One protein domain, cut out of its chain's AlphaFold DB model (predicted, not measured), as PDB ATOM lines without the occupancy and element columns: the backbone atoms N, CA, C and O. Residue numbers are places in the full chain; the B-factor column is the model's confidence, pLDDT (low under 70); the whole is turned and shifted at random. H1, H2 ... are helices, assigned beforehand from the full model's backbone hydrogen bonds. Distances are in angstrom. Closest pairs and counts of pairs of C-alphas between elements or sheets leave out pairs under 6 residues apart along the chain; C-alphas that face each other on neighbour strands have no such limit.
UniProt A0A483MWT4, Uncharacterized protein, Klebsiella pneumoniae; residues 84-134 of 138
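What this domain is: This is residues 84 to 134 of the 138 residues of an uncharacterized protein of Klebsiella pneumoniae (UniProt A0A483MWT4). What is the picture? Three helices make a small triangle: H1 crosses H2 near mid-length, and after a tight link H3 folds back beside the later part of H2, close to it at Leu 118 and Ile 128, to touch H1. What is printed? 51 residues, with three named helices in the order H1, H2, H3 and no named strand, all helix; compact, radius of gyration of the C-alphas 10.7 A, spans 33 by 22 by 17 A.

Where its parts are: Where does H1 begin? H1, residues 84 to 95, 16.1 A, begins at C-alpha 84 (225.539, 271.400, 121.666). What follows? H2, residues 105 to 120, is 22.7 A long; H3, residues 125 to 133, 12.0 A, ends at C-alpha 133 (214.808, 253.744, 115.599).

How they stand to each other: What does H1 touch? H1 touches H2, opposite ways at a steep tilt of 45 degrees, closest C-alphas Val 91 and Gln 112, 6.2 A. With residues 90 to 94 alone it touches H3, closest C-alphas Ile 94 and Tyr 132, 6.9 A. Are the backbones helical? Every O i to N i+4 pair is within hydrogen-bond range in H1 and H2, 4 of 5 in H3.

The domain as a whole: Is it cut? The printed part has no cut. Where is confidence low? Residues 84 and 95 to 109 are under 70.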
ATOM      1  N   LYS A  84     226.592 270.683 122.416       67.94
ATOM      2  CA  LYS A  84     225.539 271.400 121.666       67.94
ATOM      3  C   LYS A  84     225.487 271.021 120.184       67.94
ATOM      4  O   LYS A  84     224.406 270.843 119.627       67.94
ATOM      5  N   ILE A  85     226.647 270.878 119.542       73.75
ATOM      6  CA  ILE A  85     226.741 270.472 118.128       73.75
ATOM      7  C   ILE A  85     226.177 269.055 117.955       73.75
ATOM      8  O   ILE A  85     225.388 268.789 117.046       73.75
ATOM      9  N   ARG A  86     226.542 268.163 118.878       74.19
ATOM     10  CA  ARG A  86     226.118 266.762 118.917       74.19
ATOM     11  C   ARG A  86     224.614 266.632 119.169       74.19
ATOM     12  O   ARG A  86     223.926 265.947 118.419       74.19
ATOM     13  N   PHE A  87     224.093 267.371 120.144       75.62
ATOM     14  CA  PHE A  87     222.669 267.490 120.452       75.62
ATOM     15  C   PHE A  87     221.851 267.934 119.235       75.62
ATOM     16  O   PHE A  87     220.908 267.250 118.846       75.62
ATOM     17  N   ASN A  88     222.251 269.026 118.577       70.12
ATOM     18  CA  ASN A  88     221.540 269.541 117.405       70.12
ATOM     19  C   ASN A  88     221.531 268.538 116.239       70.12
ATOM     20  O   ASN A  88     220.522 268.408 115.547       70.12
ATOM     21  N   SER A  89     222.633 267.810 116.037       75.62
ATOM     22  CA  SER A  89     222.734 266.760 115.016       75.62
ATOM     23  C   SER A  89     221.794 265.582 115.302       75.62
ATOM     24  O   SER A  89     221.077 265.133 114.407       75.62
ATOM     25  N   LEU A  90     221.740 265.115 116.553       76.88
ATOM     26  CA  LEU A  90     220.871 264.011 116.978       76.88
ATOM     27  C   LEU A  90     219.389 264.379 116.889       76.88
ATOM     28  O   LEU A  90     218.618 263.645 116.279       76.88
ATOM     29  N   VAL A  91     219.001 265.543 117.418       76.19
ATOM     30  CA  VAL A  91     217.616 266.036 117.341       76.19
ATOM     31  C   VAL A  91     217.168 266.154 115.885       76.19
ATOM     32  O   VAL A  91     216.065 265.737 115.554       76.19
ATOM     33  N   LYS A  92     218.037 266.640 114.988       74.88
ATOM     34  CA  LYS A  92     217.740 266.722 113.549       74.88
ATOM     35  C   LYS A  92     217.562 265.345 112.901       74.88
ATOM     36  O   LYS A  92     216.706 265.189 112.039       74.88
ATOM     37  N   LYS A  93     218.367 264.349 113.287       74.56
ATOM     38  CA  LYS A  93     218.228 262.975 112.775       74.56
ATOM     39  C   LYS A  93     216.937 262.309 113.252       74.56
ATOM     40  O   LYS A  93     216.341 261.573 112.481       74.56
ATOM     41  N   ILE A  94     216.527 262.575 114.491       73.56
ATOM     42  CA  ILE A  94     215.365 261.943 115.127       73.56
ATOM     43  C   ILE A  94     214.052 262.611 114.707       73.56
ATOM     44  O   ILE A  94     213.114 261.928 114.315       73.56
ATOM     45  N   ALA A  95     213.987 263.941 114.765       69.44
ATOM     46  CA  ALA A  95     212.769 264.697 114.477       69.44
ATOM     47  C   ALA A  95     212.620 265.099 112.995       69.44
ATOM     48  O   ALA A  95     211.593 265.654 112.612       69.44
ATOM     49  N   GLY A  96     213.627 264.832 112.156       66.38
ATOM     50  CA  GLY A  96     213.620 265.173 110.733       66.38
ATOM     51  C   GLY A  96     214.013 266.625 110.422       66.38
ATOM     52  O   GLY A  96     214.463 267.393 111.278       66.38
ATOM     53  N   ALA A  97     213.907 266.999 109.141       53.12
ATOM     54  CA  ALA A  97     214.201 268.353 108.681       53.12
ATOM     55  C   ALA A  97     213.142 269.340 109.198       53.12
ATOM     56  O   ALA A  97     211.946 269.078 109.119       53.12
ATOM     57  N   ARG A  98     213.607 270.482 109.717       53.53
ATOM     58  CA  ARG A  98     212.774 271.561 110.256       53.53
ATOM     59  C   ARG A  98     211.883 272.138 109.159       53.53
ATOM     60  O   ARG A  98     212.313 273.016 108.428       53.53
ATOM     61  N   ASN A  99     210.642 271.681 109.098       44.75
ATOM     62  CA  ASN A  99     209.556 272.446 108.515       44.75
ATOM     63  C   ASN A  99     208.461 272.527 109.572       44.75
ATOM     64  O   ASN A  99     207.719 271.576 109.791       44.75
ATOM     65  N   VAL A 100     208.332 273.694 110.213       43.38
ATOM     66  CA  VAL A 100     207.306 274.004 111.234       43.38
ATOM     67  C   VAL A 100     205.876 273.754 110.717       43.38
ATOM     68  O   VAL A 100     204.932 273.631 111.487       43.38
ATOM     69  N   LYS A 101     205.703 273.631 109.394       44.12
ATOM     70  CA  LYS A 101     204.432 273.283 108.746       44.12
ATOM     71  C   LYS A 101     204.083 271.781 108.833       44.12
ATOM     72  O   LYS A 101     202.931 271.448 108.576       44.12
ATOM     73  N   GLU A 102     205.029 270.908 109.188       42.50
ATOM     74  CA  GLU A 102     204.865 269.440 109.233       42.50
ATOM     75  C   GLU A 102     205.337 268.798 110.552       42.50
ATOM     76  O   GLU A 102     204.996 267.649 110.827       42.50
ATOM     77  N   THR A 103     206.101 269.515 111.382       50.50
ATOM     78  CA  THR A 103     206.618 268.990 112.651       50.50
ATOM     79  C   THR A 103     205.648 269.263 113.800       50.50
ATOM     80  O   THR A 103     205.375 270.417 114.126       50.50
ATOM     81  N   ASP A 104     205.167 268.198 114.445       57.31
ATOM     82  CA  ASP A 104     204.495 268.280 115.743       57.31
ATOM     83  C   ASP A 104     205.460 268.883 116.780       57.31
ATOM     84  O   ASP A 104     206.485 268.285 117.128       57.31
ATOM     85  N   LEU A 105     205.155 270.104 117.230       58.06
ATOM     86  CA  LEU A 105     205.984 270.854 118.172       58.06
ATOM     87  C   LEU A 105     206.078 270.139 119.527       58.06
ATOM     88  O   LEU A 105     207.152 270.142 120.129       58.06
ATOM     89  N   ASP A 106     205.014 269.464 119.969       60.47
ATOM     90  CA  ASP A 106     205.009 268.724 121.234       60.47
ATOM     91  C   ASP A 106     205.924 267.493 121.144       60.47
ATOM     92  O   ASP A 106     206.742 267.237 122.035       60.47
ATOM     93  N   GLY A 107     205.874 266.784 120.013       62.94
ATOM     94  CA  GLY A 107     206.804 265.697 119.701       62.94
ATOM     95  C   GLY A 107     208.262 266.167 119.637       62.94
ATOM     96  O   GLY A 107     209.163 265.494 120.142       62.94
ATOM     97  N   TYR A 108     208.510 267.354 119.083       68.12
ATOM     98  CA  TYR A 108     209.849 267.937 118.997       68.12
ATOM     99  C   TYR A 108     210.433 268.271 120.377       68.12
ATOM    100  O   TYR A 108     211.578 267.909 120.664       68.12
ATOM    101  N   TYR A 109     209.650 268.896 121.262       68.12
ATOM    102  CA  TYR A 109     210.092 269.177 122.631       68.12
ATOM    103  C   TYR A 109     210.362 267.895 123.425       68.12
ATOM    104  O   TYR A 109     211.331 267.834 124.188       68.12
ATOM    105  N   LEU A 110     209.561 266.844 123.228       74.19
ATOM    106  CA  LEU A 110     209.794 265.541 123.853       74.19
ATOM    107  C   LEU A 110     211.134 264.930 123.404       74.19
ATOM    108  O   LEU A 110     211.928 264.492 124.242       74.19
ATOM    109  N   VAL A 111     211.421 264.969 122.098       76.38
ATOM    110  CA  VAL A 111     212.691 264.490 121.528       76.38
ATOM    111  C   VAL A 111     213.876 265.269 122.099       76.38
ATOM    112  O   VAL A 111     214.875 264.674 122.507       76.38
ATOM    113  N   GLN A 112     213.774 266.597 122.186       75.88
ATOM    114  CA  GLN A 112     214.834 267.430 122.754       75.88
ATOM    115  C   GLN A 112     215.119 267.096 124.228       75.88
ATOM    116  O   GLN A 112     216.282 266.939 124.606       75.88
ATOM    117  N   ASN A 113     214.076 266.912 125.044       77.62
ATOM    118  CA  ASN A 113     214.216 266.508 126.447       77.62
ATOM    119  C   ASN A 113     214.927 265.160 126.591       77.62
ATOM    120  O   ASN A 113     215.894 265.043 127.348       77.62
ATOM    121  N   MET A 114     214.506 264.154 125.825       79.38
ATOM    122  CA  MET A 114     215.101 262.821 125.898       79.38
ATOM    123  C   MET A 114     216.544 262.784 125.382       79.38
ATOM    124  O   MET A 114     217.396 262.156 126.008       79.38
ATOM    125  N   VAL A 115     216.867 263.474 124.280       80.81
ATOM    126  CA  VAL A 115     218.256 263.537 123.783       80.81
ATOM    127  C   VAL A 115     219.167 264.245 124.791       80.81
ATOM    128  O   VAL A 115     220.291 263.796 125.015       80.81
ATOM    129  N   SER A 116     218.689 265.315 125.436       79.75
ATOM    130  CA  SER A 116     219.446 266.022 126.477       79.75
ATOM    131  C   SER A 116     219.760 265.113 127.672       79.75
ATOM    132  O   SER A 116     220.914 265.018 128.088       79.75
ATOM    133  N   ASP A 117     218.767 264.383 128.186       83.88
ATOM    134  CA  ASP A 117     218.941 263.454 129.310       83.88
ATOM    135  C   ASP A 117     219.892 262.291 128.968       83.88
ATOM    136  O   ASP A 117     220.789 261.962 129.747       83.88
ATOM    137  N   LEU A 118     219.791 261.711 127.768       83.19
ATOM    138  CA  LEU A 118     220.692 260.635 127.343       83.19
ATOM    139  C   LEU A 118     222.143 261.111 127.168       83.19
ATOM    140  O   LEU A 118     223.073 260.383 127.531       83.19
ATOM    141  N   LEU A 119     222.351 262.338 126.678       82.12
ATOM    142  CA  LEU A 119     223.681 262.952 126.625       82.12
ATOM    143  C   LEU A 119     224.249 263.184 128.029       82.12
ATOM    144  O   LEU A 119     225.415 262.863 128.267       82.12
ATOM    145  N   LYS A 120     223.433 263.660 128.980       81.50
ATOM    146  CA  LYS A 120     223.836 263.816 130.392       81.50
ATOM    147  C   LYS A 120     224.234 262.487 131.034       81.50
ATOM    148  O   LYS A 120     225.151 262.450 131.848       81.50
ATOM    149  N   ARG A 121     223.598 261.386 130.626       84.44
ATOM    150  CA  ARG A 121     223.933 260.014 131.049       84.44
ATOM    151  C   ARG A 121     225.167 259.431 130.348       84.44
ATOM    152  O   ARG A 121     225.514 258.281 130.606       84.44
ATOM    153  N   GLY A 122     225.821 260.187 129.463       83.94
ATOM    154  CA  GLY A 122     227.036 259.765 128.767       83.94
ATOM    155  C   GLY A 122     226.805 258.741 127.653       83.94
ATOM    156  O   GLY A 122     227.747 258.052 127.269       83.94
ATOM    157  N   ARG A 123     225.575 258.621 127.133       84.56
ATOM    158  CA  ARG A 123     225.257 257.688 126.042       84.56
ATOM    159  C   ARG A 123     225.932 258.096 124.731       84.56
ATOM    160  O   ARG A 123     226.118 259.281 124.429       84.56
ATOM    161  N   THR A 124     226.291 257.101 123.934       86.56
ATOM    162  CA  THR A 124     226.826 257.261 122.579       86.56
ATOM    163  C   THR A 124     225.716 257.594 121.580       86.56
ATOM    164  O   THR A 124     224.539 257.347 121.832       86.56
ATOM    165  N   ASP A 125     226.077 258.147 120.421       82.25
ATOM    166  CA  ASP A 125     225.097 258.504 119.381       82.25
ATOM    167  C   ASP A 125     224.295 257.292 118.909       82.25
ATOM    168  O   ASP A 125     223.095 257.397 118.687       82.25
ATOM    169  N   LYS A 126     224.953 256.133 118.814       83.44
ATOM    170  CA  LYS A 126     224.343 254.865 118.409       83.44
ATOM    171  C   LYS A 126     223.293 254.390 119.414       83.44
ATOM    172  O   LYS A 126     222.194 254.020 119.019       83.44
ATOM    173  N   GLU A 127     223.602 254.463 120.709       82.25
ATOM    174  CA  GLU A 127     222.639 254.139 121.768       82.25
ATOM    175  C   GLU A 127     221.455 255.107 121.762       82.25
ATOM    176  O   GLU A 127     220.319 254.674 121.903       82.25
ATOM    177  N   ILE A 128     221.704 256.407 121.567       84.56
ATOM    178  CA  ILE A 128     220.637 257.415 121.499       84.56
ATOM    179  C   ILE A 128     219.726 257.154 120.299       84.56
ATOM    180  O   ILE A 128     218.512 257.202 120.446       84.56
ATOM    181  N   LEU A 129     220.286 256.856 119.126       81.25
ATOM    182  CA  LEU A 129     219.506 256.573 117.922       81.25
ATOM    183  C   LEU A 129     218.719 255.259 118.035       81.25
ATOM    184  O   LEU A 129     217.569 255.225 117.605       81.25
ATOM    185  N   SER A 130     219.275 254.223 118.675       79.44
ATOM    186  CA  SER A 130     218.562 252.957 118.921       79.44
ATOM    187  C   SER A 130     217.308 253.144 119.795       79.44
ATOM    188  O   SER A 130     216.298 252.488 119.555       79.44
ATOM    189  N   VAL A 131     217.281 254.121 120.717       81.50
ATOM    190  CA  VAL A 131     216.060 254.444 121.494       81.50
ATOM    191  C   VAL A 131     214.888 254.867 120.598       81.50
ATOM    192  O   VAL A 131     213.739 254.589 120.934       81.50
ATOM    193  N   TYR A 132     215.158 255.530 119.471       76.06
ATOM    194  CA  TYR A 132     214.118 256.066 118.584       76.06
ATOM    195  C   TYR A 132     213.854 255.203 117.349       76.06
ATOM    196  O   TYR A 132     212.732 255.190 116.851       76.06
ATOM    197  N   PHE A 133     214.872 254.502 116.851       77.25
ATOM    198  CA  PHE A 133     214.808 253.744 115.599       77.25
ATOM    199  C   PHE A 133     214.970 252.227 115.785       77.25
ATOM    200  O   PHE A 133     214.820 251.483 114.822       77.25
ATOM    201  N   GLY A 134     215.254 251.754 117.004       70.25
ATOM    202  CA  GLY A 134     215.568 250.353 117.290       70.25
ATOM    203  C   GLY A 134     216.978 249.936 116.853       70.25
ATOM    204  O   GLY A 134     217.763 250.735 116.338       70.25
TER     205      GLY A 134